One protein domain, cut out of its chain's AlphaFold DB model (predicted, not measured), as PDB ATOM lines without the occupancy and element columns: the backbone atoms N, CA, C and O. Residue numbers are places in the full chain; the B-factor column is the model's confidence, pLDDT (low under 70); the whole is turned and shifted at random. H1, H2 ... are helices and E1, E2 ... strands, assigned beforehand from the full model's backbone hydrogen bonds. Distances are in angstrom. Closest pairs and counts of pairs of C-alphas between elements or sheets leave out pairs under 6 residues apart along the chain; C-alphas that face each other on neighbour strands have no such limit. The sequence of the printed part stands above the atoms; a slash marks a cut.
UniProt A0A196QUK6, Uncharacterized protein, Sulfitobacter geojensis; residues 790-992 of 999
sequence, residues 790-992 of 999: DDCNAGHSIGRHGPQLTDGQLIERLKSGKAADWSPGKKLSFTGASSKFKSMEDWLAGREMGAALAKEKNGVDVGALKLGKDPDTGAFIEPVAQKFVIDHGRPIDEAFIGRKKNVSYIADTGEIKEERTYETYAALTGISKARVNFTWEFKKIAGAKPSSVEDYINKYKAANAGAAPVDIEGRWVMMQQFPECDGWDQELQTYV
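AT A GLANCE: This is residues 790 to 992 of the 999 residues of an uncharacterized protein of Sulfitobacter geojensis (UniProt A0A196QUK6). A long, narrow sheet of three strands, E2, E7 and E8, has helix H3 slanting over one face; near the end where E8 stops lies a smaller three-stranded sheet, E1, E3 and E6, with helix H2 over one of its faces. E3 and E6 run on into the hairpin E4 E5, which makes an arm at that end of the model, while helix H4 lies near the other end of the long sheet, beside the last residue of E7. The printed part has 203 residues, with four named helices and eight named strands in the order H1 H2 E1 H3 E2 E3 E4 E5 E6 E7 H4 E8; both three-stranded sheets, in the orders E1 E3 E6 and E2 E7 E8, are antiparallel. The class is mixed, helices and strands, though under half of the residues are in named elements. The whole is loose, with a radius of gyration of the C-alphas of 20.7 A, and spans 59 by 49 by 28 A.

HOW THE PARTS SIT: H1, residues 798 to 801, only grazes the sheet of E1, residues 833 to 835, E3, residues 894 to 898, and E6, residues 921 to 925. H2, residues 807 to 816, is on this sheet at a height of 8.3 A, over E1 and E3, and runs along the strands, at 23 degrees to E1 on the local plane; this makes two layers, a helix on one face of a sheet. Its closest C-alphas to E1 are those of Leu 810 and Ser 834, 5.3 A apart. N 834 and O 896 of E1 and E3 are 2.8 A apart, within hydrogen-bond range, as are N 897 and O 922 of E3 and E6, 2.8 A. E4, residues 901 to 906, and E5, residues 911 to 918, form a hairpin, with N 904 and O 913 2.9 A apart; E5 bends by 61 degrees at residue 915. H3, residues 840 to 858, is on the sheet of E2, residues 882 to 887, E7, residues 929 to 938, and E8, residues 970 to 979, again in two layers. Its height over that sheet is 7.4 A, over E2, E7 and E8, and it runs slantwise to the strands, at 58 degrees to E2 on the local plane, only just short of across. N 884 and O 932 of E2 and E7 are 2.8 A apart, and N 975 and O 933 of E8 and E7 2.7 A. The closest C-alphas of E1 and E8 are those of Ser 835 and Phe 978, 6.1 A apart. H4, residues 949 to 959, is not on the sheet E2 E7 E8; its closest C-alpha to E7 is that of Tyr 952, 7.5 A from that of Phe 938. Every O i to N i+4 pair is within hydrogen-bond range in H2, H3 and H4; H1 is too short for such a pair.

IN THESE COORDINATES: H1 begins at C-alpha 798, (-29.083, -9.384, 109.926). From first to last C-alpha H2 measures 14.3 A, H3 26.7 A, and H4 15.3 A. E7 measures 29.6 A, E8 27.5 A, E5 18.1 A, E2 16.2 A and E4 15.6 A; H1, E1, E3 and E6 are shorter. H3 ends at C-alpha 858, (-26.346, -34.295, 102.305), and E8 at C-alpha 979, (-37.634, -17.827, 113.409).

THE WHOLE: The two C-alphas farthest apart are those of Ala 961 and Glu 987, 64.1 A. The printed part has no cut. The long links are H2 to E1, 16 residues, and H3 to E2, 23 residues. Mean pLDDT of the printed part is 84.3; it is under 70 at residues 790 to 796, 907 to 910, 976 to 977, 987 to 988 and 992.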
ATOM      1  N   ASP A 790     -21.035  -9.161  96.294       55.75
ATOM      2  CA  ASP A 790     -21.780  -9.333  95.036       55.75
ATOM      3  C   ASP A 790     -23.320  -9.151  95.099       55.75
ATOM      4  O   ASP A 790     -24.029  -9.734  94.277       55.75
ATOM      5  N   ASP A 791     -23.829  -8.293  95.998       54.12
ATOM      6  CA  ASP A 791     -25.257  -7.921  96.170       54.12
ATOM      7  C   ASP A 791     -26.166  -9.060  96.681       54.12
ATOM      8  O   ASP A 791     -27.358  -9.129  96.360       54.12
ATOM      9  N   CYS A 792     -25.618  -9.980  97.481       55.72
ATOM     10  CA  CYS A 792     -26.175 -11.328  97.594       55.72
ATOM     11  C   CYS A 792     -26.700 -11.769  98.974       55.72
ATOM     12  O   CYS A 792     -26.804 -12.966  99.218       55.72
ATOM     13  N   ASN A 793     -27.190 -10.865  99.833       56.72
ATOM     14  CA  ASN A 793     -27.872 -11.284 101.081       56.72
ATOM     15  C   ASN A 793     -29.281 -11.872 100.872       56.72
ATOM     16  O   ASN A 793     -30.002 -12.087 101.845       56.72
ATOM     17  N   ALA A 794     -29.714 -12.069  99.616       53.75
ATOM     18  CA  ALA A 794     -30.994 -12.666  99.200       53.75
ATOM     19  C   ALA A 794     -32.242 -12.194  99.989       53.75
ATOM     20  O   ALA A 794     -33.272 -12.861 100.025       53.75
ATOM     21  N   GLY A 795     -32.169 -11.009 100.603       55.12
ATOM     22  CA  GLY A 795     -33.233 -10.434 101.413       55.12
ATOM     23  C   GLY A 795     -33.399 -10.992 102.833       55.12
ATOM     24  O   GLY A 795     -34.463 -10.738 103.400       55.12
ATOM     25  N   HIS A 796     -32.392 -11.668 103.402       65.56
ATOM     26  CA  HIS A 796     -32.400 -12.276 104.746       65.56
ATOM     27  C   HIS A 796     -31.168 -11.902 105.595       65.56
ATOM     28  O   HIS A 796     -30.658 -12.702 106.372       65.56
ATOM     29  N   SER A 797     -30.695 -10.664 105.434       72.06
ATOM     30  CA  SER A 797     -29.615 -10.079 106.230       72.06
ATOM     31  C   SER A 797     -29.952 -10.001 107.717       72.06
ATOM     32  O   SER A 797     -31.124  -9.926 108.110       72.06
ATOM     33  N   ILE A 798     -28.918  -9.839 108.543       79.25
ATOM     34  CA  ILE A 798     -29.083  -9.384 109.926       79.25
ATOM     35  C   ILE A 798     -29.904  -8.092 110.003       79.25
ATOM     36  O   ILE A 798     -30.688  -7.900 110.924       79.25
ATOM     37  N   GLY A 799     -29.809  -7.225 108.991       77.19
ATOM     38  CA  GLY A 799     -30.615  -6.010 108.872       77.19
ATOM     39  C   GLY A 799     -32.123  -6.247 108.708       77.19
ATOM     40  O   GLY A 799     -32.876  -5.282 108.748       77.19
ATOM     41  N   ARG A 800     -32.583  -7.490 108.512       79.19
ATOM     42  CA  ARG A 800     -34.004  -7.847 108.332       79.19
ATOM     43  C   ARG A 800     -34.555  -8.830 109.352       79.19
ATOM     44  O   ARG A 800     -35.776  -8.885 109.487       79.19
ATOM     45  N   HIS A 801     -33.681  -9.568 110.030       81.56
ATOM     46  CA  HIS A 801     -34.058 -10.606 110.988       81.56
ATOM     47  C   HIS A 801     -33.157 -10.652 112.225       81.56
ATOM     48  O   HIS A 801     -33.279 -11.584 112.999       81.56
ATOM     49  N   GLY A 802     -32.230  -9.712 112.401       85.19
ATOM     50  CA  GLY A 802     -31.335  -9.693 113.552       85.19
ATOM     51  C   GLY A 802     -31.965  -9.066 114.804       85.19
ATOM     52  O   GLY A 802     -32.909  -8.275 114.700       85.19
ATOM     53  N   PRO A 803     -31.392  -9.343 115.988       87.81
ATOM     54  CA  PRO A 803     -31.926  -8.920 117.285       87.81
ATOM     55  C   PRO A 803     -31.912  -7.402 117.504       87.81
ATOM     56  O   PRO A 803     -32.566  -6.901 118.413       87.81
ATOM     57  N   GLN A 804     -31.177  -6.646 116.684       86.81
ATOM     58  CA  GLN A 804     -31.161  -5.183 116.721       86.81
ATOM     59  C   GLN A 804     -32.442  -4.550 116.161       86.81
ATOM     60  O   GLN A 804     -32.617  -3.334 116.264       86.81
ATOM     61  N   LEU A 805     -33.319  -5.337 115.530       88.38
ATOM     62  CA  LEU A 805     -34.587  -4.833 115.028       88.38
ATOM     63  C   LEU A 805     -35.547  -4.489 116.160       88.38
ATOM     64  O   LEU A 805     -35.789  -5.259 117.087       88.38
ATOM     65  N   THR A 806     -36.146  -3.314 116.033       90.25
ATOM     66  CA  THR A 806     -37.226  -2.870 116.909       90.25
ATOM     67  C   THR A 806     -38.557  -3.473 116.472       90.25
ATOM     68  O   THR A 806     -38.794  -3.710 115.284       90.25
ATOM     69  N   ASP A 807     -39.478  -3.632 117.417       89.56
ATOM     70  CA  ASP A 807     -40.839  -4.100 117.134       89.56
ATOM     71  C   ASP A 807     -41.540  -3.207 116.104       89.56
ATOM     72  O   ASP A 807     -42.202  -3.699 115.192       89.56
ATOM     73  N   GLY A 808     -41.312  -1.890 116.176       88.81
ATOM     74  CA  GLY A 808     -41.829  -0.930 115.199       88.81
ATOM     75  C   GLY A 808     -41.372  -1.218 113.765       88.81
ATOM     76  O   GLY A 808     -42.173  -1.109 112.839       88.81
ATOM     77  N   GLN A 809     -40.122  -1.650 113.568       89.75
ATOM     78  CA  GLN A 809     -39.615  -2.042 112.247       89.75
ATOM     79  C   GLN A 809     -40.227  -3.362 111.758       89.75
ATOM     80  O   GLN A 809     -40.531  -3.490 110.570       89.75
ATOM     81  N   LEU A 810     -40.441  -4.336 112.651       89.88
ATOM     82  CA  LEU A 810     -41.101  -5.597 112.295       89.88
ATOM     83  C   LEU A 810     -42.555  -5.376 111.878       89.88
ATOM     84  O   LEU A 810     -43.002  -5.936 110.876       89.88
ATOM     85  N   ILE A 811     -43.257  -4.528 112.625       90.19
ATOM     86  CA  ILE A 811     -44.632  -4.118 112.363       90.19
ATOM     87  C   ILE A 811     -44.731  -3.354 111.041       90.19
ATOM     88  O   ILE A 811     -45.604  -3.653 110.228       90.19
ATOM     89  N   GLU A 812     -43.835  -2.399 110.784       90.31
ATOM     90  CA  GLU A 812     -43.852  -1.621 109.540       90.31
ATOM     91  C   GLU A 812     -43.725  -2.529 108.308       90.31
ATOM     92  O   GLU A 812     -44.440  -2.339 107.321       90.31
ATOM     93  N   ARG A 813     -42.929  -3.602 108.400       90.19
ATOM     94  CA  ARG A 813     -42.845  -4.616 107.341       90.19
ATOM     95  C   ARG A 813     -44.184  -5.311 107.077       90.19
ATOM     96  O   ARG A 813     -44.519  -5.511 105.911       90.19
ATOM     97  N   LEU A 814     -44.961  -5.645 108.112       90.06
ATOM     98  CA  LEU A 814     -46.308  -6.219 107.947       90.06
ATOM     99  C   LEU A 814     -47.291  -5.213 107.331       90.06
ATOM    100  O   LEU A 814     -48.135  -5.594 106.518       90.06
ATOM    101  N   LYS A 815     -47.171  -3.927 107.684       88.19
ATOM    102  CA  LYS A 815     -48.108  -2.871 107.265       88.19
ATOM    103  C   LYS A 815     -47.874  -2.360 105.847       88.19
ATOM    104  O   LYS A 815     -48.837  -2.046 105.154       88.19
ATOM    105  N   SER A 816     -46.623  -2.260 105.409       87.00
ATOM    106  CA  SER A 816     -46.278  -1.633 104.124       87.00
ATOM    107  C   SER A 816     -45.430  -2.510 103.205       87.00
ATOM    108  O   SER A 816     -45.169  -2.136 102.062       87.00
ATOM    109  N   GLY A 817     -44.968  -3.670 103.678       88.38
ATOM    110  CA  GLY A 817     -43.966  -4.472 102.979       88.38
ATOM    111  C   GLY A 817     -42.562  -3.857 103.016       88.38
ATOM    112  O   GLY A 817     -41.644  -4.418 102.414       88.38
ATOM    113  N   LYS A 818     -42.351  -2.722 103.697       89.75
ATOM    114  CA  LYS A 818     -41.025  -2.108 103.846       89.75
ATOM    115  C   LYS A 818     -40.262  -2.810 104.966       89.75
ATOM    116  O   LYS A 818     -40.570  -2.645 106.140       89.75
ATOM    117  N   ALA A 819     -39.269  -3.616 104.599       85.50
ATOM    118  CA  ALA A 819     -38.320  -4.161 105.566       85.50
ATOM    119  C   ALA A 819     -37.419  -3.047 106.137       85.50
ATOM    120  O   ALA A 819     -37.325  -1.963 105.563       85.50
ATOM    121  N   ALA A 820     -36.737  -3.315 107.252       84.75
ATOM    122  CA  ALA A 820     -35.938  -2.311 107.961       84.75
ATOM    123  C   ALA A 820     -34.783  -1.708 107.130       84.75
ATOM    124  O   ALA A 820     -34.378  -0.578 107.377       84.75
ATOM    125  N   ASP A 821     -34.285  -2.429 106.125       79.69
ATOM    126  CA  ASP A 821     -33.228  -2.005 105.195       79.69
ATOM    127  C   ASP A 821     -33.765  -1.393 103.881       79.69
ATOM    128  O   ASP A 821     -33.015  -1.239 102.901       79.69
ATOM    129  N   TRP A 822     -35.073  -1.127 103.805       86.25
ATOM    130  CA  TRP A 822     -35.708  -0.595 102.606       86.25
ATOM    131  C   TRP A 822     -35.288   0.856 102.347       86.25
ATOM    132  O   TRP A 822     -35.246   1.693 103.246       86.25
ATOM    133  N   SER A 823     -35.034   1.165 101.079       82.94
ATOM    134  CA  SER A 823     -34.771   2.511 100.574       82.94
ATOM    135  C   SER A 823     -35.510   2.708  99.243       82.94
ATOM    136  O   SER A 823     -35.804   1.713  98.566       82.94
ATOM    137  N   PRO A 824     -35.800   3.956  98.821       82.56
ATOM    138  CA  PRO A 824     -36.413   4.220  97.520       82.56
ATOM    139  C   PRO A 824     -35.664   3.506  96.383       82.56
ATOM    140  O   PRO A 824     -34.436   3.529  96.333       82.56
ATOM    141  N   GLY A 825     -36.402   2.823  95.503       74.19
ATOM    142  CA  GLY A 825     -35.844   2.001  94.419       74.19
ATOM    143  C   GLY A 825     -35.626   0.517  94.757       74.19
ATOM    144  O   GLY A 825     -35.486  -0.288  93.837       74.19
ATOM    145  N   LYS A 826     -35.665   0.106  96.037       78.50
ATOM    146  CA  LYS A 826     -35.657  -1.320  96.426       78.50
ATOM    147  C   LYS A 826     -37.062  -1.942  96.368       78.50
ATOM    148  O   LYS A 826     -38.062  -1.290  96.672       78.50
ATOM    149  N   LYS A 827     -37.133  -3.241  96.035       79.25
ATOM    150  CA  LYS A 827     -38.383  -4.031  96.020       79.25
ATOM    151  C   LYS A 827     -38.989  -4.156  97.429       79.25
ATOM    152  O   LYS A 827     -38.256  -4.324  98.403       79.25
ATOM    153  N   LEU A 828     -40.322  -4.127  97.516       85.69
ATOM    154  CA  LEU A 828     -41.069  -4.415  98.749       85.69
ATOM    155  C   LEU A 828     -40.983  -5.909  99.111       85.69
ATOM    156  O   LEU A 828     -40.916  -6.771  98.235       85.69
ATOM    157  N   SER A 829     -40.999  -6.204 100.409       83.00
ATOM    158  CA  SER A 829     -40.829  -7.529 101.018       83.00
ATOM    159  C   SER A 829     -42.040  -7.882 101.892       83.00
ATOM    160  O   SER A 829     -41.965  -7.902 103.124       83.00
ATOM    161  N   PHE A 830     -43.182  -8.123 101.241       88.44
ATOM    162  CA  PHE A 830     -44.428  -8.524 101.905       88.44
ATOM    163  C   PHE A 830     -44.283  -9.881 102.601       88.44
ATOM    164  O   PHE A 830     -43.772 -10.828 102.001       88.44
ATOM    165  N   THR A 831     -44.778  -9.987 103.833       86.81
ATOM    166  CA  THR A 831     -44.726 -11.214 104.638       86.81
ATOM    167  C   THR A 831     -45.950 -11.328 105.545       86.81
ATOM    168  O   THR A 831     -46.498 -10.309 105.957       86.81
ATOM    169  N   GLY A 832     -46.376 -12.561 105.842       87.00
ATOM    170  CA  GLY A 832     -47.422 -12.859 106.829       87.00
ATOM    171  C   GLY A 832     -46.924 -12.837 108.273       87.00
ATOM    172  O   GLY A 832     -47.709 -12.592 109.181       87.00
ATOM    173  N   ALA A 833     -45.621 -13.031 108.475       88.69
ATOM    174  CA  ALA A 833     -44.970 -12.962 109.775       88.69
ATOM    175  C   ALA A 833     -43.625 -12.232 109.671       88.69
ATOM    176  O   ALA A 833     -42.895 -12.366 108.685       88.69
ATOM    177  N   SER A 834     -43.310 -11.427 110.678       89.19
ATOM    178  CA  SER A 834     -42.101 -10.613 110.765       89.19
ATOM    179  C   SER A 834     -41.450 -10.870 112.119       89.19
ATOM    180  O   SER A 834     -42.040 -10.554 113.147       89.19
ATOM    181  N   SER A 835     -40.270 -11.482 112.120       88.94
ATOM    182  CA  SER A 835     -39.586 -12.001 113.314       88.94
ATOM    183  C   SER A 835     -38.099 -11.656 113.302       88.94
ATOM    184  O   SER A 835     -37.561 -11.298 112.242       88.94
ATOM    185  N   LYS A 836     -37.444 -11.708 114.472       89.69
ATOM    186  CA  LYS A 836     -36.132 -11.073 114.680       89.69
ATOM    187  C   LYS A 836     -35.035 -11.785 115.470       89.69
ATOM    188  O   LYS A 836     -34.051 -11.128 115.683       89.69
ATOM    189  N   PHE A 837     -35.070 -13.023 115.918       89.06
ATOM    190  CA  PHE A 837     -34.090 -13.541 116.897       89.06
ATOM    191  C   PHE A 837     -33.937 -12.700 118.189       89.06
ATOM    192  O   PHE A 837     -33.935 -11.473 118.244       89.06
ATOM    193  N   LYS A 838     -33.747 -13.388 119.307       88.25
ATOM    194  CA  LYS A 838     -33.578 -12.743 120.607       88.25
ATOM    195  C   LYS A 838     -32.142 -12.277 120.843       88.25
ATOM    196  O   LYS A 838     -31.919 -11.363 121.633       88.25
ATOM    197  N   SER A 839     -31.166 -12.909 120.190       89.38
ATOM    198  CA  SER A 839     -29.751 -12.587 120.368       89.38
ATOM    199  C   SER A 839     -28.892 -12.970 119.154       89.38
ATOM    200  O   SER A 839     -29.299 -13.761 118.299       89.38
ATOM    201  N   MET A 840     -27.685 -12.402 119.079       88.62
ATOM    202  CA  MET A 840     -26.727 -12.673 117.997       88.62
ATOM    203  C   MET A 840     -26.152 -14.086 118.101       88.62
ATOM    204  O   MET A 840     -25.876 -14.737 117.097       88.62
ATOM    205  N   GLU A 841     -26.022 -14.575 119.329       89.62
ATOM    206  CA  GLU A 841     -25.618 -15.932 119.667       89.62
ATOM    207  C   GLU A 841     -26.605 -16.960 119.107       89.62
ATOM    208  O   GLU A 841     -26.183 -17.997 118.600       89.62
ATOM    209  N   ASP A 842     -27.914 -16.688 119.178       89.19
ATOM    210  CA  ASP A 842     -28.954 -17.562 118.617       89.19
ATOM    211  C   ASP A 842     -28.917 -17.607 117.096       89.19
ATOM    212  O   ASP A 842     -28.976 -18.692 116.504       89.19
ATOM    213  N   TRP A 843     -28.757 -16.439 116.476       87.56
ATOM    214  CA  TRP A 843     -28.584 -16.325 115.036       87.56
ATOM    215  C   TRP A 843     -27.363 -17.142 114.577       87.56
ATOM    216  O   TRP A 843     -27.497 -18.074 113.778       87.56
ATOM    217  N   LEU A 844     -26.196 -16.894 115.184       88.94
ATOM    218  CA  LEU A 844     -24.932 -17.535 114.820       88.94
ATOM    219  C   LEU A 844     -24.936 -19.046 115.097       88.94
ATOM    220  O   LEU A 844     -24.485 -19.837 114.266       88.94
ATOM    221  N   ALA A 845     -25.479 -19.476 116.238       89.69
ATOM    222  CA  ALA A 845     -25.583 -20.894 116.558       89.69
ATOM    223  C   ALA A 845     -26.531 -21.623 115.593       89.69
ATOM    224  O   ALA A 845     -26.218 -22.735 115.166       89.69
ATOM    225  N   GLY A 846     -27.652 -21.004 115.205       88.94
ATOM    226  CA  GLY A 846     -28.566 -21.549 114.197       88.94
ATOM    227  C   GLY A 846     -27.878 -21.763 112.846       88.94
ATOM    228  O   GLY A 846     -28.022 -22.831 112.245       88.94
ATOM    229  N   ARG A 847     -27.048 -20.804 112.410       87.31
ATOM    230  CA  ARG A 847     -26.227 -20.920 111.194       87.31
ATOM    231  C   ARG A 847     -25.335 -22.159 111.223       87.31
ATOM    232  O   ARG A 847     -25.357 -22.957 110.288       87.31
ATOM    233  N   GLU A 848     -24.600 -22.373 112.310       90.56
ATOM    234  CA  GLU A 848     -23.702 -23.526 112.423       90.56
ATOM    235  C   GLU A 848     -24.429 -24.860 112.568       90.56
ATOM    236  O   GLU A 848     -23.982 -25.869 112.022       90.56
ATOM    237  N   MET A 849     -25.577 -24.882 113.248       90.25
ATOM    238  CA  MET A 849     -26.417 -26.078 113.297       90.25
ATOM    239  C   MET A 849     -26.920 -26.461 111.899       90.25
ATOM    240  O   MET A 849     -26.915 -27.639 111.550       90.25
ATOM    241  N   GLY A 850     -27.300 -25.482 111.072       90.00
ATOM    242  CA  GLY A 850     -27.697 -25.725 109.686       90.00
ATOM    243  C   GLY A 850     -26.536 -26.230 108.829       90.00
ATOM    244  O   GLY A 850     -26.711 -27.155 108.040       90.00
ATOM    245  N   ALA A 851     -25.343 -25.665 109.018       89.69
ATOM    246  CA  ALA A 851     -24.136 -26.099 108.323       89.69
ATOM    247  C   ALA A 851     -23.754 -27.546 108.678       89.69
ATOM    248  O   ALA A 851     -23.381 -28.327 107.801       89.69
ATOM    249  N   ALA A 852     -23.881 -27.918 109.955       90.31
ATOM    250  CA  ALA A 852     -23.680 -29.291 110.406       90.31
ATOM    251  C   ALA A 852     -24.698 -30.250 109.769       90.31
ATOM    252  O   ALA A 852     -24.301 -31.294 109.262       90.31
ATOM    253  N   LEU A 853     -25.982 -29.868 109.708       91.12
ATOM    254  CA  LEU A 853     -27.030 -30.667 109.060       91.12
ATOM    255  C   LEU A 853     -26.810 -30.830 107.550       91.12
ATOM    256  O   LEU A 853     -27.022 -31.924 107.030       91.12
ATOM    257  N   ALA A 854     -26.346 -29.788 106.852       91.00
ATOM    258  CA  ALA A 854     -25.979 -29.874 105.436       91.00
ATOM    259  C   ALA A 854     -24.888 -30.928 105.205       91.00
ATOM    260  O   ALA A 854     -24.984 -31.745 104.285       91.00
ATOM    261  N   LYS A 855     -23.880 -30.949 106.087       91.56
ATOM    262  CA  LYS A 855     -22.789 -31.916 106.007       91.56
ATOM    263  C   LYS A 855     -23.235 -33.330 106.367       91.56
ATOM    264  O   LYS A 855     -22.883 -34.262 105.652       91.56
ATOM    265  N   GLU A 856     -23.993 -33.482 107.449       90.88
ATOM    266  CA  GLU A 856     -24.456 -34.772 107.970       90.88
ATOM    267  C   GLU A 856     -25.447 -35.455 107.026       90.88
ATOM    268  O   GLU A 856     -25.270 -36.625 106.698       90.88
ATOM    269  N   LYS A 857     -26.480 -34.734 106.572       90.31
ATOM    270  CA  LYS A 857     -27.565 -35.323 105.777       90.31
ATOM    271  C   LYS A 857     -27.231 -35.434 104.295       90.31
ATOM    272  O   LYS A 857     -27.622 -36.407 103.662       90.31
ATOM    273  N   ASN A 858     -26.515 -34.447 103.753       88.94
ATOM    274  CA  ASN A 858     -26.346 -34.295 102.305       88.94
ATOM    275  C   ASN A 858     -24.872 -34.291 101.863       88.94
ATOM    276  O   ASN A 858     -24.585 -34.105 100.684       88.94
ATOM    277  N   GLY A 859     -23.914 -34.464 102.784       88.12
ATOM    278  CA  GLY A 859     -22.479 -34.481 102.475       88.12
ATOM    279  C   GLY A 859     -21.885 -33.122 102.081       88.12
ATOM    280  O   GLY A 859     -20.673 -33.029 101.845       88.12
ATOM    281  N   VAL A 860     -22.698 -32.061 102.059       89.12
ATOM    282  CA  VAL A 860     -22.334 -30.729 101.564       89.12
ATOM    283  C   VAL A 860     -21.534 -29.966 102.613       89.12
ATOM    284  O   VAL A 860     -22.024 -29.674 103.702       89.12
ATOM    285  N   ASP A 861     -20.296 -29.608 102.275       89.56
ATOM    286  CA  ASP A 861     -19.521 -28.656 103.064       89.56
ATOM    287  C   ASP A 861     -19.852 -27.224 102.631       89.56
ATOM    288  O   ASP A 861     -19.381 -26.744 101.599       89.56
ATOM    289  N   VAL A 862     -20.649 -26.526 103.444       86.12
ATOM    290  CA  VAL A 862     -20.995 -25.116 103.200       86.12
ATOM    291  C   VAL A 862     -19.794 -24.174 103.351       86.12
ATOM    292  O   VAL A 862     -19.885 -22.995 103.030       86.12
ATOM    293  N   GLY A 863     -18.652 -24.672 103.837       83.75
ATOM    294  CA  GLY A 863     -17.394 -23.938 103.844       83.75
ATOM    295  C   GLY A 863     -16.621 -23.975 102.526       83.75
ATOM    296  O   GLY A 863     -15.660 -23.219 102.382       83.75
ATOM    297  N   ALA A 864     -17.022 -24.815 101.569       85.50
ATOM    298  CA  ALA A 864     -16.297 -24.997 100.319       85.50
ATOM    299  C   ALA A 864     -16.331 -23.740  99.429       85.50
ATOM    300  O   ALA A 864     -17.387 -23.155  99.190       85.50
ATOM    301  N   LEU A 865     -15.165 -23.378  98.880       85.31
ATOM    302  CA  LEU A 865     -14.996 -22.287  97.901       85.31
ATOM    303  C   LEU A 865     -14.978 -22.778  96.441       85.31
ATOM    304  O   LEU A 865     -14.831 -22.001  95.495       85.31
ATOM    305  N   LYS A 866     -15.087 -24.094  96.251       88.12
ATOM    306  CA  LYS A 866     -15.098 -24.762  94.949       88.12
ATOM    307  C   LYS A 866     -16.196 -25.811  94.921       88.12
ATOM    308  O   LYS A 866     -16.433 -26.483  95.924       88.12
ATOM    309  N   LEU A 867     -16.852 -25.941  93.776       88.88
ATOM    310  CA  LEU A 867     -17.928 -26.905  93.592       88.88
ATOM    311  C   LEU A 867     -17.369 -28.332  93.522       88.88
ATOM    312  O   LEU A 867     -16.325 -28.574  92.909       88.88
ATOM    313  N   GLY A 868     -18.077 -29.273  94.145       85.00
ATOM    314  CA  GLY A 868     -17.713 -30.686  94.120       85.00
ATOM    315  C   GLY A 868     -17.820 -31.294  92.720       85.00
ATOM    316  O   GLY A 868     -18.611 -30.848  91.884       85.00
ATOM    317  N   LYS A 869     -17.026 -32.340  92.485       87.69
ATOM    318  CA  LYS A 869     -17.138 -33.202  91.307       87.69
ATOM    319  C   LYS A 869     -17.743 -34.535  91.711       87.69
ATOM    320  O   LYS A 869     -17.459 -35.041  92.796       87.69
ATOM    321  N   ASP A 870     -18.559 -35.080  90.827       84.94
ATOM    322  CA  ASP A 870     -19.050 -36.440  90.916       84.94
ATOM    323  C   ASP A 870     -17.851 -37.399  90.785       84.94
ATOM    324  O   ASP A 870     -17.063 -37.264  89.842       84.94
ATOM    325  N   PRO A 871     -17.645 -38.307  91.750       82.75
ATOM    326  CA  PRO A 871     -16.457 -39.151  91.785       82.75
ATOM    327  C   PRO A 871     -16.417 -40.191  90.655       82.75
ATOM    328  O   PRO A 871     -15.322 -40.605  90.277       82.75
ATOM    329  N   ASP A 872     -17.567 -40.574  90.095       87.69
ATOM    330  CA  ASP A 872     -17.669 -41.623  89.076       87.69
ATOM    331  C   ASP A 872     -17.529 -41.057  87.656       87.69
ATOM    332  O   ASP A 872     -16.933 -41.678  86.774       87.69
ATOM    333  N   THR A 873     -18.060 -39.855  87.421       89.00
ATOM    334  CA  THR A 873     -18.083 -39.205  86.100       89.00
ATOM    335  C   THR A 873     -17.059 -38.080  85.954       89.00
ATOM    336  O   THR A 873     -16.749 -37.667  84.835       89.00
ATOM    337  N   GLY A 874     -16.538 -37.548  87.064       84.31
ATOM    338  CA  GLY A 874     -15.655 -36.379  87.089       84.31
ATOM    339  C   GLY A 874     -16.344 -35.056  86.726       84.31
ATOM    340  O   GLY A 874     -15.675 -34.020  86.664       84.31
ATOM    341  N   ALA A 875     -17.659 -35.067  86.483       88.38
ATOM    342  CA  ALA A 875     -18.442 -33.882  86.155       88.38
ATOM    343  C   ALA A 875     -18.700 -33.023  87.402       88.38
ATOM    344  O   ALA A 875     -18.795 -33.535  88.515       88.38
ATOM    345  N   PHE A 876     -18.829 -31.708  87.234       90.38
ATOM    346  CA  PHE A 876     -19.235 -30.831  88.335       90.38
ATOM    347  C   PHE A 876     -20.698 -31.086  88.714       90.38
ATOM    348  O   PHE A 876     -21.557 -31.176  87.838       90.38
ATOM    349  N   ILE A 877     -20.971 -31.182  90.015       89.19
ATOM    350  CA  ILE A 877     -22.314 -31.449  90.543       89.19
ATOM    351  C   ILE A 877     -23.095 -30.139  90.600       89.19
ATOM    352  O   ILE A 877     -22.648 -29.194  91.245       89.19
ATOM    353  N   GLU A 878     -24.276 -30.085  89.979       90.19
ATOM    354  CA  GLU A 878     -25.148 -28.912  90.082       90.19
ATOM    355  C   GLU A 878     -25.551 -28.677  91.553       90.19
ATOM    356  O   GLU A 878     -26.045 -29.596  92.217       90.19
ATOM    357  N   PRO A 879     -25.339 -27.471  92.101       88.81
ATOM    358  CA  PRO A 879     -25.604 -27.214  93.506       88.81
ATOM    359  C   PRO A 879     -27.107 -27.151  93.800       88.81
ATOM    360  O   PRO A 879     -27.843 -26.342  93.240       88.81
ATOM    361  N   VAL A 880     -27.556 -27.954  94.765       89.69
ATOM    362  CA  VAL A 880     -28.936 -27.927  95.274       89.69
ATOM    363  C   VAL A 880     -28.999 -27.117  96.568       89.69
ATOM    364  O   VAL A 880     -28.147 -27.269  97.442       89.69
ATOM    365  N   ALA A 881     -30.021 -26.270  96.721       87.75
ATOM    366  CA  ALA A 881     -30.231 -25.495  97.944       87.75
ATOM    367  C   ALA A 881     -30.462 -26.406  99.166       87.75
ATOM    368  O   ALA A 881     -31.264 -27.337  99.113       87.75
ATOM    369  N   GLN A 882     -29.798 -26.107 100.280       90.06
ATOM    370  CA  GLN A 882     -29.847 -26.893 101.513       90.06
ATOM    371  C   GLN A 882     -30.782 -26.219 102.516       90.06
ATOM    372  O   GLN A 882     -30.423 -25.183 103.066       90.06
ATOM    373  N   LYS A 883     -31.974 -26.774 102.759       88.88
ATOM    374  CA  LYS A 883     -33.014 -26.156 103.604       88.88
ATOM    375  C   LYS A 883     -33.293 -26.998 104.844       88.88
ATOM    376  O   LYS A 883     -33.585 -28.183 104.720       88.88
ATOM    377  N   PHE A 884     -33.265 -26.374 106.019       88.44
ATOM    378  CA  PHE A 884     -33.494 -27.034 107.303       88.44
ATOM    379  C   PHE A 884     -34.363 -26.186 108.231       88.44
ATOM    380  O   PHE A 884     -34.203 -24.968 108.312       88.44
ATOM    381  N   VAL A 885     -35.236 -26.859 108.978       89.75
ATOM    382  CA  VAL A 885     -35.911 -26.316 110.159       89.75
ATOM    383  C   VAL A 885     -35.158 -26.803 111.391       89.75
ATOM    384  O   VAL A 885     -35.033 -28.006 111.631       89.75
ATOM    385  N   ILE A 886     -34.613 -25.867 112.159       88.44
ATOM    386  CA  ILE A 886     -33.765 -26.146 113.314       88.44
ATOM    387  C   ILE A 886     -34.554 -25.827 114.569       88.44
ATOM    388  O   ILE A 886     -34.836 -24.667 114.841       88.44
ATOM    389  N   ASP A 887     -34.874 -26.850 115.356       90.00
ATOM    390  CA  ASP A 887     -35.424 -26.672 116.698       90.00
ATOM    391  C   ASP A 887     -34.285 -26.461 117.701       90.00
ATOM    392  O   ASP A 887     -33.414 -27.328 117.853       90.00
ATOM    393  N   HIS A 888     -34.292 -25.315 118.378       88.62
ATOM    394  CA  HIS A 888     -33.325 -24.957 119.414       88.62
ATOM    395  C   HIS A 888     -33.717 -25.505 120.794       88.62
ATOM    396  O   HIS A 888     -32.909 -25.446 121.722       88.62
ATOM    397  N   GLY A 889     -34.931 -26.051 120.951       86.50
ATOM    398  CA  GLY A 889     -35.429 -26.629 122.205       86.50
ATOM    399  C   GLY A 889     -35.744 -25.603 123.298       86.50
ATOM    400  O   GLY A 889     -36.142 -25.985 124.399       86.50
ATOM    401  N   ARG A 890     -35.575 -24.312 122.998       88.50
ATOM    402  CA  ARG A 890     -35.876 -23.168 123.861       88.50
ATOM    403  C   ARG A 890     -36.259 -21.944 123.017       88.50
ATOM    404  O   ARG A 890     -35.905 -21.921 121.839       88.50
ATOM    405  N   PRO A 891     -36.903 -20.923 123.608       89.19
ATOM    406  CA  PRO A 891     -37.156 -19.650 122.944       89.19
ATOM    407  C   PRO A 891     -35.897 -19.028 122.334       89.19
ATOM    408  O   PRO A 891     -34.868 -18.935 123.011       89.19
ATOM    409  N   ILE A 892     -36.010 -18.577 121.086       89.50
ATOM    410  CA  ILE A 892     -34.954 -17.886 120.335       89.50
ATOM    411  C   ILE A 892     -35.424 -16.587 119.684       89.50
ATOM    412  O   ILE A 892     -34.626 -15.960 118.999       89.50
ATOM    413  N   ASP A 893     -36.686 -16.176 119.837       85.25
ATOM    414  CA  ASP A 893     -37.256 -15.096 119.025       85.25
ATOM    415  C   ASP A 893     -38.462 -14.380 119.657       85.25
ATOM    416  O   ASP A 893     -39.110 -14.888 120.582       85.25
ATOM    417  N   GLU A 894     -38.726 -13.191 119.111       81.12
ATOM    418  CA  GLU A 894     -39.979 -12.445 119.176       81.12
ATOM    419  C   GLU A 894     -40.450 -12.135 117.744       81.12
ATOM    420  O   GLU A 894     -39.668 -11.663 116.910       81.12
ATOM    421  N   ALA A 895     -41.736 -12.344 117.471       89.00
ATOM    422  CA  ALA A 895     -42.310 -12.133 116.150       89.00
ATOM    423  C   ALA A 895     -43.627 -11.370 116.194       89.00
ATOM    424  O   ALA A 895     -44.264 -11.223 117.231       89.00
ATOM    425  N   PHE A 896     -44.065 -10.933 115.021       88.38
ATOM    426  CA  PHE A 896     -45.400 -10.426 114.780       88.38
ATOM    427  C   PHE A 896     -46.019 -11.176 113.605       88.38
ATOM    428  O   PHE A 896     -45.404 -11.267 112.544       88.38
ATOM    429  N   ILE A 897     -47.235 -11.686 113.770       87.44
ATOM    430  CA  ILE A 897     -48.009 -12.331 112.705       87.44
ATOM    431  C   ILE A 897     -49.186 -11.451 112.306       87.44
ATOM    432  O   ILE A 897     -49.901 -10.941 113.160       87.44
ATOM    433  N   GLY A 898     -49.399 -11.256 111.012       85.88
ATOM    434  CA  GLY A 898     -50.569 -10.554 110.506       85.88
ATOM    435  C   GLY A 898     -51.870 -11.281 110.865       85.88
ATOM    436  O   GLY A 898     -51.937 -12.505 110.779       85.88
ATOM    437  N   ARG A 899     -52.899 -10.535 111.284       80.69
ATOM    438  CA  ARG A 899     -54.232 -11.073 111.606       80.69
ATOM    439  C   ARG A 899     -55.256 -10.630 110.567       80.69
ATOM    440  O   ARG A 899     -55.632 -11.433 109.721       80.69
ATOM    441  N   LYS A 900     -55.616  -9.344 110.547       80.69
ATOM    442  CA  LYS A 900     -56.507  -8.764 109.533       80.69
ATOM    443  C   LYS A 900     -55.687  -8.129 108.423       80.69
ATOM    444  O   LYS A 900     -54.830  -7.283 108.692       80.69
ATOM    445  N   LYS A 901     -55.913  -8.541 107.178       85.81
ATOM    446  CA  LYS A 901     -55.261  -7.915 106.023       85.81
ATOM    447  C   LYS A 901     -55.811  -6.510 105.809       85.81
ATOM    448  O   LYS A 901     -56.979  -6.246 106.078       85.81
ATOM    449  N   ASN A 902     -54.977  -5.614 105.292       81.94
ATOM    450  CA  ASN A 902     -55.490  -4.395 104.682       81.94
ATOM    451  C   ASN A 902     -56.367  -4.780 103.488       81.94
ATOM    452  O   ASN A 902     -56.171  -5.833 102.880       81.94
ATOM    453  N   VAL A 903     -57.305  -3.917 103.133       80.81
ATOM    454  CA  VAL A 903     -58.108  -4.084 101.925       80.81
ATOM    455  C   VAL A 903     -58.005  -2.838 101.063       80.81
ATOM    456  O   VAL A 903     -57.818  -1.731 101.573       80.81
ATOM    457  N   SER A 904     -58.117  -3.019  99.754       80.12
ATOM    458  CA  SER A 904     -58.234  -1.938  98.783       80.12
ATOM    459  C   SER A 904     -59.566  -2.010  98.057       80.12
ATOM    460  O   SER A 904     -60.206  -3.058  97.975       80.12
ATOM    461  N   TYR A 905     -59.992  -0.867  97.533       79.81
ATOM    462  CA  TYR A 905     -61.182  -0.761  96.707       79.81
ATOM    463  C   TYR A 905     -60.811  -0.837  95.224       79.81
ATOM    464  O   TYR A 905     -59.960  -0.079  94.754       79.81
ATOM    465  N   ILE A 906     -61.472  -1.721  94.477       78.12
ATOM    466  CA  ILE A 906     -61.322  -1.839  93.025       78.12
ATOM    467  C   ILE A 906     -62.499  -1.136  92.350       78.12
ATOM    468  O   ILE A 906     -63.600  -1.682  92.267       78.12
ATOM    469  N   ALA A 907     -62.248   0.060  91.817       68.12
ATOM    470  CA  ALA A 907     -63.280   0.902  91.209       68.12
ATOM    471  C   ALA A 907     -64.035   0.233  90.044       68.12
ATOM    472  O   ALA A 907     -65.238   0.428  89.900       68.12
ATOM    473  N   ASP A 908     -63.371  -0.603  89.241       66.00
ATOM    474  CA  ASP A 908     -63.995  -1.234  88.069       66.00
ATOM    475  C   ASP A 908     -65.003  -2.333  88.443       66.00
ATOM    476  O   ASP A 908     -65.999  -2.563  87.743       66.00
ATOM    477  N   THR A 909     -64.771  -3.027  89.562       67.56
ATOM    478  CA  THR A 909     -65.602  -4.155  90.006       67.56
ATOM    479  C   THR A 909     -66.519  -3.801  91.174       67.56
ATOM    480  O   THR A 909     -67.510  -4.502  91.375       67.56
ATOM    481  N   GLY A 910     -66.240  -2.708  91.891       65.88
ATOM    482  CA  GLY A 910     -66.923  -2.344  93.135       65.88
ATOM    483  C   GLY A 910     -66.591  -3.295  94.282       65.88
ATOM    484  O   GLY A 910     -67.387  -3.455  95.205       65.88
ATOM    485  N   GLU A 911     -65.455  -3.990  94.188       76.31
ATOM    486  CA  GLU A 911     -65.040  -5.006  95.151       76.31
ATOM    487  C   GLU A 911     -64.016  -4.443  96.135       76.31
ATOM    488  O   GLU A 911     -63.111  -3.690  95.770       76.31
ATOM    489  N   ILE A 912     -64.153  -4.863  97.391       78.75
ATOM    490  CA  ILE A 912     -63.141  -4.706  98.430       78.75
ATOM    491  C   ILE A 912     -62.259  -5.957  98.372       78.75
ATOM    492  O   ILE A 912     -62.762  -7.075  98.504       78.75
ATOM    493  N   LYS A 913     -60.960  -5.785  98.117       82.19
ATOM    494  CA  LYS A 913     -59.998  -6.878  97.938       82.19
ATOM    495  C   LYS A 913     -58.942  -6.862  99.032       82.19
ATOM    496  O   LYS A 913     -58.352  -5.825  99.306       82.19
ATOM    497  N   GLU A 914     -58.643  -8.030  99.588       85.69
ATOM    498  CA  GLU A 914     -57.527  -8.208 100.518       85.69
ATOM    499  C   GLU A 914     -56.160  -7.934  99.873       85.69
ATOM    500  O   GLU A 914     -55.814  -8.475  98.816       85.69
ATOM    501  N   GLU A 915     -55.354  -7.140 100.567       87.19
ATOM    502  CA  GLU A 915     -53.971  -6.825 100.231       87.19
ATOM    503  C   GLU A 915     -52.983  -7.847 100.808       87.19
ATOM    504  O   GLU A 915     -53.307  -8.710 101.622       87.19
ATOM    505  N   ARG A 916     -51.714  -7.738 100.398       88.12
ATOM    506  CA  ARG A 916     -50.607  -8.546 100.955       88.12
ATOM    507  C   ARG A 916     -50.044  -7.994 102.272       88.12
ATOM    508  O   ARG A 916     -49.052  -8.524 102.771       88.12
ATOM    509  N   THR A 917     -50.621  -6.913 102.783       89.88
ATOM    510  CA  THR A 917     -50.230  -6.233 104.021       89.88
ATOM    511  C   THR A 917     -51.325  -6.364 105.068       89.88
ATOM    512  O   THR A 917     -52.456  -6.717 104.745       89.88
ATOM    513  N   TYR A 918     -50.995  -6.069 106.321       87.75
ATOM    514  CA  TYR A 918     -51.889  -6.275 107.455       87.75
ATOM    515  C   TYR A 918     -52.217  -4.971 108.167       87.75
ATOM    516  O   TYR A 918     -51.355  -4.104 108.337       87.75
ATOM    517  N   GLU A 919     -53.471  -4.845 108.584       79.50
ATOM    518  CA  GLU A 919     -53.922  -3.768 109.453       79.50
ATOM    519  C   GLU A 919     -53.610  -4.099 110.915       79.50
ATOM    520  O   GLU A 919     -53.042  -3.276 111.636       79.50
ATOM    521  N   THR A 920     -53.932  -5.326 111.330       76.00
ATOM    522  CA  THR A 920     -53.709  -5.826 112.688       76.00
ATOM    523  C   THR A 920     -52.711  -6.979 112.678       76.00
ATOM    524  O   THR A 920     -52.583  -7.725 111.707       76.00
ATOM    525  N   TYR A 921     -51.962  -7.122 113.767       82.81
ATOM    526  CA  TYR A 921     -50.884  -8.101 113.895       82.81
ATOM    527  C   TYR A 921     -50.762  -8.570 115.340       82.81
ATOM    528  O   TYR A 921     -50.942  -7.767 116.243       82.81
ATOM    529  N   ALA A 922     -50.434  -9.835 115.585       79.75
ATOM    530  CA  ALA A 922     -50.224 -10.382 116.916       79.75
ATOM    531  C   ALA A 922     -48.754 -10.598 117.241       79.75
ATOM    532  O   ALA A 922     -48.038 -11.188 116.444       79.75
ATOM    533  N   ALA A 923     -48.328 -10.121 118.411       83.81
ATOM    534  CA  ALA A 923     -47.028 -10.455 118.973       83.81
ATOM    535  C   ALA A 923     -46.991 -11.950 119.315       83.81
ATOM    536  O   ALA A 923     -47.912 -12.461 119.951       83.81
ATOM    537  N   LEU A 924     -45.929 -12.621 118.899       85.56
ATOM    538  CA  LEU A 924     -45.609 -13.997 119.231       85.56
ATOM    539  C   LEU A 924     -44.288 -14.006 119.990       85.56
ATOM    540  O   LEU A 924     -43.363 -13.253 119.682       85.56
ATOM    541  N   THR A 925     -44.194 -14.879 120.977       83.81
ATOM    542  CA  THR A 925     -42.998 -15.050 121.798       83.81
ATOM    543  C   THR A 925     -42.758 -16.528 122.040       83.81
ATOM    544  O   THR A 925     -43.663 -17.354 121.911       83.81
ATOM    545  N   GLY A 926     -41.519 -16.868 122.386       84.81
ATOM    546  CA  GLY A 926     -41.172 -18.231 122.781       84.81
ATOM    547  C   GLY A 926     -40.881 -19.197 121.639       84.81
ATOM    548  O   GLY A 926     -40.510 -20.340 121.899       84.81
ATOM    549  N   ILE A 927     -40.982 -18.717 120.399       89.69
ATOM    550  CA  ILE A 927     -40.660 -19.433 119.164       89.69
ATOM    551  C   ILE A 927     -39.292 -20.109 119.313       89.69
ATOM    552  O   ILE A 927     -38.298 -19.451 119.630       89.69
ATOM    553  N   SER A 928     -39.250 -21.432 119.116       89.88
ATOM    554  CA  SER A 928     -38.045 -22.250 119.326       89.88
ATOM    555  C   SER A 928     -37.386 -22.746 118.042       89.88
ATOM    556  O   SER A 928     -36.264 -23.256 118.102       89.88
ATOM    557  N   LYS A 929     -38.061 -22.637 116.889       89.81
ATOM    558  CA  LYS A 929     -37.533 -23.104 115.603       89.81
ATOM    559  C   LYS A 929     -37.078 -21.946 114.722       89.81
ATOM    560  O   LYS A 929     -37.682 -20.876 114.724       89.81
ATOM    561  N   ALA A 930     -36.046 -22.184 113.921       88.06
ATOM    562  CA  ALA A 930     -35.592 -21.275 112.876       88.06
ATOM    563  C   ALA A 930     -35.411 -21.999 111.544       88.06
ATOM    564  O   ALA A 930     -34.946 -23.140 111.500       88.06
ATOM    565  N   ARG A 931     -35.725 -21.309 110.445       86.88
ATOM    566  CA  ARG A 931     -35.484 -21.809 109.090       86.88
ATOM    567  C   ARG A 931     -34.135 -21.324 108.569       86.88
ATOM    568  O   ARG A 931     -33.899 -20.120 108.448       86.88
ATOM    569  N   VAL A 932     -33.272 -22.268 108.210       86.44
ATOM    570  CA  VAL A 932     -31.942 -22.026 107.640       86.44
ATOM    571  C   VAL A 932     -31.881 -22.591 106.227       86.44
ATOM    572  O   VAL A 932     -32.265 -23.734 105.992       86.44
ATOM    573  N   ASN A 933     -31.390 -21.795 105.282       86.25
ATOM    574  CA  ASN A 933     -31.201 -22.192 103.894       86.25
ATOM    575  C   ASN A 933     -29.776 -21.846 103.434       86.25
ATOM    576  O   ASN A 933     -29.309 -20.753 103.720       86.25
ATOM    577  N   PHE A 934     -29.090 -22.732 102.716       85.56
ATOM    578  CA  PHE A 934     -27.818 -22.434 102.050       85.56
ATOM    579  C   PHE A 934     -27.976 -22.586 100.543       85.56
ATOM    580  O   PHE A 934     -28.457 -23.611 100.061       85.56
ATOM    581  N   THR A 935     -27.530 -21.587  99.790       86.56
ATOM    582  CA  THR A 935     -27.538 -21.593  98.324       86.56
ATOM    583  C   THR A 935     -26.145 -21.348  97.786       86.56
ATOM    584  O   THR A 935     -25.427 -20.487  98.286       86.56
ATOM    585  N   TRP A 936     -25.762 -22.101  96.761       87.06
ATOM    586  CA  TRP A 936     -24.494 -21.879  96.089       87.06
ATOM    587  C   TRP A 936     -24.560 -20.640  95.210       87.06
ATOM    588  O   TRP A 936     -25.508 -20.453  94.450       87.06
ATOM    589  N   GLU A 937     -23.512 -19.838  95.286       83.81
ATOM    590  CA  GLU A 937     -23.322 -18.660  94.469       83.81
ATOM    591  C   GLU A 937     -22.019 -18.774  93.693       83.81
ATOM    592  O   GLU A 937     -20.932 -18.922  94.259       83.81
ATOM    593  N   PHE A 938     -22.142 -18.722  92.370       86.69
ATOM    594  CA  PHE A 938     -21.014 -18.810  91.459       86.69
ATOM    595  C   PHE A 938     -20.214 -17.507  91.454       86.69
ATOM    596  O   PHE A 938     -20.782 -16.412  91.407       86.69
ATOM    597  N   LYS A 939     -18.883 -17.616  91.403       86.44
ATOM    598  CA  LYS A 939     -18.018 -16.456  91.184       86.44
ATOM    599  C   LYS A 939     -18.332 -15.818  89.827       86.44
ATOM    600  O   LYS A 939     -18.485 -16.510  88.818       86.44
ATOM    601  N   LYS A 940     -18.413 -14.485  89.788       87.06
ATOM    602  CA  LYS A 940     -18.634 -13.737  88.542       87.06
ATOM    603  C   LYS A 940     -17.488 -13.975  87.557       87.06
ATOM    604  O   LYS A 940     -16.317 -13.899  87.925       87.06
ATOM    605  N   ILE A 941     -17.831 -14.171  86.285       88.00
ATOM    606  CA  ILE A 941     -16.872 -14.293  85.182       88.00
ATOM    607  C   ILE A 941     -17.004 -13.059  84.295       88.00
ATOM    608  O   ILE A 941     -18.082 -12.792  83.770       88.00
ATOM    609  N   ALA A 942     -15.924 -12.283  84.159       85.19
ATOM    610  CA  ALA A 942     -15.911 -11.016  83.415       85.19
ATOM    611  C   ALA A 942     -17.074 -10.066  83.799       85.19
ATOM    612  O   ALA A 942     -17.678  -9.417  82.951       85.19
ATOM    613  N   GLY A 943     -17.423 -10.022  85.091       83.06
ATOM    614  CA  GLY A 943     -18.519  -9.203  85.624       83.06
ATOM    615  C   GLY A 943     -19.925  -9.803  85.476       83.06
ATOM    616  O   GLY A 943     -20.854  -9.304  86.107       83.06
ATOM    617  N   ALA A 944     -20.099 -10.894  84.723       84.06
ATOM    618  CA  ALA A 944     -21.384 -11.573  84.562       84.06
ATOM    619  C   ALA A 944     -21.574 -12.685  85.606       84.06
ATOM    620  O   ALA A 944     -20.675 -13.495  85.831       84.06
ATOM    621  N   LYS A 945     -22.768 -12.751  86.212       84.94
ATOM    622  CA  LYS A 945     -23.151 -13.792  87.179       84.94
ATOM    623  C   LYS A 945     -23.611 -15.067  86.447       84.94
ATOM    624  O   LYS A 945     -24.521 -14.975  85.613       84.94
ATOM    625  N   PRO A 946     -22.987 -16.232  86.681       89.19
ATOM    626  CA  PRO A 946     -23.478 -17.515  86.177       89.19
ATOM    627  C   PRO A 946     -24.719 -17.999  86.939       89.19
ATOM    628  O   PRO A 946     -24.887 -17.678  88.113       89.19
ATOM    629  N   SER A 947     -25.586 -18.752  86.263       87.56
ATOM    630  CA  SER A 947     -26.864 -19.257  86.798       87.56
ATOM    631  C   SER A 947     -26.925 -20.779  86.968       87.56
ATOM    632  O   SER A 947     -27.809 -21.268  87.663       87.56
ATOM    633  N   SER A 948     -25.985 -21.509  86.369       91.69
ATOM    634  CA  SER A 948     -25.820 -22.962  86.490       91.69
ATOM    635  C   SER A 948     -24.364 -23.361  86.235       91.69
ATOM    636  O   SER A 948     -23.558 -22.532  85.789       91.69
ATOM    637  N   VAL A 949     -24.018 -24.632  86.462       93.44
ATOM    638  CA  VAL A 949     -22.699 -25.191  86.104       93.44
ATOM    639  C   VAL A 949     -22.408 -25.012  84.615       93.44
ATOM    640  O   VAL A 949     -21.319 -24.574  84.240       93.44
ATOM    641  N   GLU A 950     -23.382 -25.315  83.759       93.56
ATOM    642  CA  GLU A 950     -23.235 -25.188  82.309       93.56
ATOM    643  C   GLU A 950     -22.997 -23.730  81.891       93.56
ATOM    644  O   GLU A 950     -22.076 -23.437  81.124       93.56
ATOM    645  N   ASP A 951     -23.772 -22.796  82.448       93.19
ATOM    646  CA  ASP A 951     -23.617 -21.364  82.191       93.19
ATOM    647  C   ASP A 951     -22.251 -20.847  82.680       93.19
ATOM    648  O   ASP A 951     -21.589 -20.078  81.980       93.19
ATOM    649  N   TYR A 952     -21.768 -21.326  83.833       93.38
ATOM    650  CA  TYR A 952     -20.422 -21.017  84.325       93.38
ATOM    651  C   TYR A 952     -19.349 -21.490  83.344       93.38
ATOM    652  O   TYR A 952     -18.478 -20.709  82.959       93.38
ATOM    653  N   ILE A 953     -19.414 -22.752  82.909       93.12
ATOM    654  CA  ILE A 953     -18.451 -23.336  81.967       93.12
ATOM    655  C   ILE A 953     -18.457 -22.559  80.646       93.12
ATOM    656  O   ILE A 953     -17.389 -22.246  80.118       93.12
ATOM    657  N   ASN A 954     -19.636 -22.211  80.128       93.06
ATOM    658  CA  ASN A 954     -19.779 -21.473  78.874       93.06
ATOM    659  C   ASN A 954     -19.212 -20.052  78.978       93.06
ATOM    660  O   ASN A 954     -18.415 -19.646  78.127       93.06
ATOM    661  N   LYS A 955     -19.544 -19.315  80.046       93.12
ATOM    662  CA  LYS A 955     -18.989 -17.975  80.309       93.12
ATOM    663  C   LYS A 955     -17.478 -18.018  80.524       93.12
ATOM    664  O   LYS A 955     -16.762 -17.169  79.995       93.12
ATOM    665  N   TYR A 956     -16.974 -19.020  81.245       92.94
ATOM    666  CA  TYR A 956     -15.541 -19.206  81.468       92.94
ATOM    667  C   TYR A 956     -14.794 -19.475  80.160       92.94
ATOM    668  O   TYR A 956     -13.790 -18.816  79.893       92.94
ATOM    669  N   LYS A 957     -15.307 -20.378  79.315       94.00
ATOM    670  CA  LYS A 957     -14.746 -20.657  77.984       94.00
ATOM    671  C   LYS A 957     -14.725 -19.411  77.109       94.00
ATOM    672  O   LYS A 957     -13.707 -19.136  76.479       94.00
ATOM    673  N   ALA A 958     -15.816 -18.644  77.093       91.38
ATOM    674  CA  ALA A 958     -15.895 -17.401  76.333       91.38
ATOM    675  C   ALA A 958     -14.846 -16.373  76.797       91.38
ATOM    676  O   ALA A 958     -14.215 -15.726  75.967       91.38
ATOM    677  N   ALA A 959     -14.614 -16.264  78.108       90.50
ATOM    678  CA  ALA A 959     -13.620 -15.354  78.676       90.50
ATOM    679  C   ALA A 959     -12.162 -15.844  78.535       90.50
ATOM    680  O   ALA A 959     -11.247 -15.027  78.587       90.50
ATOM    681  N   ASN A 960     -11.932 -17.149  78.344       90.56
ATOM    682  CA  ASN A 960     -10.600 -17.774  78.366       90.56
ATOM    683  C   ASN A 960     -10.286 -18.558  77.077       90.56
ATOM    684  O   ASN A 960      -9.781 -19.678  77.128       90.56
ATOM    685  N   ALA A 961     -10.599 -17.977  75.913       87.75
ATOM    686  CA  ALA A 961     -10.226 -18.505  74.592       87.75
ATOM    687  C   ALA A 961     -10.604 -19.988  74.353       87.75
ATOM    688  O   ALA A 961      -9.867 -20.742  73.721       87.75
ATOM    689  N   GLY A 962     -11.763 -20.417  74.861       85.81
ATOM    690  CA  GLY A 962     -12.291 -21.774  74.691       85.81
ATOM    691  C   GLY A 962     -11.818 -22.798  75.728       85.81
ATOM    692  O   GLY A 962     -12.287 -23.938  75.695       85.81
ATOM    693  N   ALA A 963     -10.948 -22.420  76.670       89.56
ATOM    694  CA  ALA A 963     -10.490 -23.313  77.733       89.56
ATOM    695  C   ALA A 963     -11.612 -23.623  78.740       89.56
ATOM    696  O   ALA A 963     -12.317 -22.727  79.205       89.56
ATOM    697  N   ALA A 964     -11.779 -24.901  79.095       85.75
ATOM    698  CA  ALA A 964     -12.702 -25.312  80.150       85.75
ATOM    699  C   ALA A 964     -12.119 -24.994  81.545       85.75
ATOM    700  O   ALA A 964     -10.904 -25.090  81.725       85.75
ATOM    701  N   PRO A 965     -12.956 -24.644  82.538       89.44
ATOM    702  CA  PRO A 965     -12.481 -24.397  83.894       89.44
ATOM    703  C   PRO A 965     -11.981 -25.689  84.556       89.44
ATOM    704  O   PRO A 965     -12.636 -26.728  84.479       89.44
ATOM    705  N   VAL A 966     -10.838 -25.610  85.247       88.12
ATOM    706  CA  VAL A 966     -10.308 -26.717  86.072       88.12
ATOM    707  C   VAL A 966     -11.159 -26.915  87.329       88.12
ATOM    708  O   VAL A 966     -11.446 -28.055  87.702       88.12
ATOM    709  N   ASP A 967     -11.609 -25.801  87.914       90.12
ATOM    710  CA  ASP A 967     -12.491 -25.713  89.075       90.12
ATOM    711  C   ASP A 967     -13.603 -24.685  88.821       90.12
ATOM    712  O   ASP A 967     -13.388 -23.669  88.153       90.12
ATOM    713  N   ILE A 968     -14.783 -24.931  89.391       90.88
ATOM    714  CA  ILE A 968     -15.858 -23.940  89.456       90.88
ATOM    715  C   ILE A 968     -15.790 -23.264  90.819       90.88
ATOM    716  O   ILE A 968     -16.080 -23.881  91.846       90.88
ATOM    717  N   GLU A 969     -15.372 -22.001  90.815       88.88
ATOM    718  CA  GLU A 969     -15.242 -21.192  92.021       88.88
ATOM    719  C   GLU A 969     -16.586 -20.572  92.397       88.88
ATOM    720  O   GLU A 969     -17.372 -20.133  91.551       88.88
ATOM    721  N   GLY A 970     -16.842 -20.516  93.695       85.69
ATOM    722  CA  GLY A 970     -18.066 -19.973  94.251       85.69
ATOM    723  C   GLY A 970     -18.051 -20.087  95.762       85.69
ATOM    724  O   GLY A 970     -16.992 -20.212  96.374       85.69
ATOM    725  N   ARG A 971     -19.227 -20.020  96.370       84.19
ATOM    726  CA  ARG A 971     -19.395 -20.191  97.814       84.19
ATOM    727  C   ARG A 971     -20.834 -20.532  98.147       84.19
ATOM    728  O   ARG A 971     -21.750 -20.123  97.438       84.19
ATOM    729  N   TRP A 972     -21.044 -21.204  99.269       84.62
ATOM    730  CA  TRP A 972     -22.375 -21.299  99.857       84.62
ATOM    731  C   TRP A 972     -22.683 -20.015 100.616       84.62
ATOM    732  O   TRP A 972     -22.005 -19.682 101.584       84.62
ATOM    733  N   VAL A 973     -23.709 -19.306 100.166       81.44
ATOM    734  CA  VAL A 973     -24.276 -18.157 100.867       81.44
ATOM    735  C   VAL A 973     -25.445 -18.641 101.699       81.44
ATOM    736  O   VAL A 973     -26.255 -19.467 101.264       81.44
ATOM    737  N   MET A 974     -25.515 -18.140 102.922       77.06
ATOM    738  CA  MET A 974     -26.553 -18.520 103.855       77.06
ATOM    739  C   MET A 974     -27.721 -17.527 103.816       77.06
ATOM    740  O   MET A 974     -27.557 -16.315 103.760       77.06
ATOM    741  N   MET A 975     -28.930 -18.073 103.845       73.56
ATOM    742  CA  MET A 975     -30.197 -17.388 104.035       73.56
ATOM    743  C   MET A 975     -30.805 -17.880 105.352       73.56
ATOM    744  O   MET A 975     -31.499 -18.902 105.380       73.56
ATOM    745  N   GLN A 976     -30.565 -17.166 106.454       66.31
ATOM    746  CA  GLN A 976     -31.290 -17.415 107.703       66.31
ATOM    747  C   GLN A 976     -32.628 -16.718 107.584       66.31
ATOM    748  O   GLN A 976     -32.712 -15.505 107.753       66.31
ATOM    749  N   GLN A 977     -33.660 -17.463 107.190       62.38
ATOM    750  CA  GLN A 977     -34.866 -16.808 106.719       62.38
ATOM    751  C   GLN A 977     -35.550 -16.066 107.858       62.38
ATOM    752  O   GLN A 977     -35.807 -14.881 107.694       62.38
ATOM    753  N   PHE A 978     -35.796 -16.736 108.985       72.44
ATOM    754  CA  PHE A 978     -36.414 -16.173 110.184       72.44
ATOM    755  C   PHE A 978     -36.676 -17.285 111.217       72.44
ATOM    756  O   PHE A 978     -36.686 -18.473 110.861       72.44
ATOM    757  N   PRO A 979     -36.956 -16.934 112.478       84.00
ATOM    758  CA  PRO A 979     -37.634 -17.827 113.409       84.00
ATOM    759  C   PRO A 979     -39.035 -18.174 112.907       84.00
ATOM    760  O   PRO A 979     -39.783 -17.309 112.443       84.00
ATOM    761  N   GLU A 980     -39.350 -19.465 112.905       85.75
ATOM    762  CA  GLU A 980     -40.476 -20.032 112.172       85.75
ATOM    763  C   GLU A 980     -41.781 -19.777 112.918       85.75
ATOM    764  O   GLU A 980     -42.046 -20.371 113.952       85.75
ATOM    765  N   CYS A 981     -42.603 -18.866 112.415       82.38
ATOM    766  CA  CYS A 981     -43.868 -18.519 113.066       82.38
ATOM    767  C   CYS A 981     -45.011 -19.454 112.647       82.38
ATOM    768  O   CYS A 981     -45.999 -19.600 113.364       82.38
ATOM    769  N   ASP A 982     -44.889 -20.077 111.474       77.06
ATOM    770  CA  ASP A 982     -45.934 -20.926 110.916       77.06
ATOM    771  C   ASP A 982     -46.109 -22.186 111.773       77.06
ATOM    772  O   ASP A 982     -45.165 -22.930 112.026       77.06
ATOM    773  N   GLY A 983     -47.341 -22.424 112.228       73.75
ATOM    774  CA  GLY A 983     -47.668 -23.558 113.095       73.75
ATOM    775  C   GLY A 983     -47.310 -23.363 114.571       73.75
ATOM    776  O   GLY A 983     -47.508 -24.299 115.340       73.75
ATOM    777  N   TRP A 984     -46.821 -22.187 114.988       82.88
ATOM    778  CA  TRP A 984     -46.598 -21.876 116.401       82.88
ATOM    779  C   TRP A 984     -47.919 -21.613 117.131       82.88
ATOM    780  O   TRP A 984     -48.678 -20.711 116.773       82.88
ATOM    781  N   ASP A 985     -48.171 -22.388 118.180       75.19
ATOM    782  CA  ASP A 985     -49.224 -22.144 119.154       75.19
ATOM    783  C   ASP A 985     -48.661 -21.271 120.283       75.19
ATOM    784  O   ASP A 985     -47.811 -21.701 121.069       75.19
ATOM    785  N   GLN A 986     -49.131 -20.024 120.343       77.50
ATOM    786  CA  GLN A 986     -48.672 -19.030 121.310       77.50
ATOM    787  C   GLN A 986     -49.080 -19.371 122.750       77.50
ATOM    788  O   GLN A 986     -48.376 -18.991 123.684       77.50
ATOM    789  N   GLU A 987     -50.185 -20.081 122.948       65.69
ATOM    790  CA  GLU A 987     -50.686 -20.442 124.272       65.69
ATOM    791  C   GLU A 987     -49.925 -21.650 124.819       65.69
ATOM    792  O   GLU A 987     -49.398 -21.619 125.932       65.69
ATOM    793  N   LEU A 988     -49.814 -22.699 124.004       65.88
ATOM    794  CA  LEU A 988     -49.129 -23.937 124.367       65.88
ATOM    795  C   LEU A 988     -47.607 -23.826 124.250       65.88
ATOM    796  O   LEU A 988     -46.893 -24.739 124.678       65.88
ATOM    797  N   GLN A 989     -47.109 -22.730 123.667       74.81
ATOM    798  CA  GLN A 989     -45.691 -22.484 123.406       74.81
ATOM    799  C   GLN A 989     -45.058 -23.689 122.694       74.81
ATOM    800  O   GLN A 989     -44.018 -24.231 123.088       74.81
ATOM    801  N   THR A 990     -45.757 -24.173 121.664       73.31
ATOM    802  CA  THR A 990     -45.393 -25.386 120.934       73.31
ATOM    803  C   THR A 990     -45.782 -25.288 119.468       73.31
ATOM    804  O   THR A 990     -46.670 -24.527 119.108       73.31
ATOM    805  N   TYR A 991     -45.135 -26.071 118.607       73.06
ATOM    806  CA  TYR A 991     -45.567 -26.174 117.216       73.06
ATOM    807  C   TYR A 991     -46.658 -27.227 117.102       73.06
ATOM    808  O   TYR A 991     -46.446 -28.380 117.482       73.06
ATOM    809  N   VAL A 992     -47.801 -26.844 116.539       62.62
ATOM    810  CA  VAL A 992     -48.816 -27.799 116.109       62.62
ATOM    811  C   VAL A 992     -48.192 -28.616 114.988       62.62
ATOM    812  O   VAL A 992     -47.796 -28.071 113.956       62.62
TER     813      VAL A 992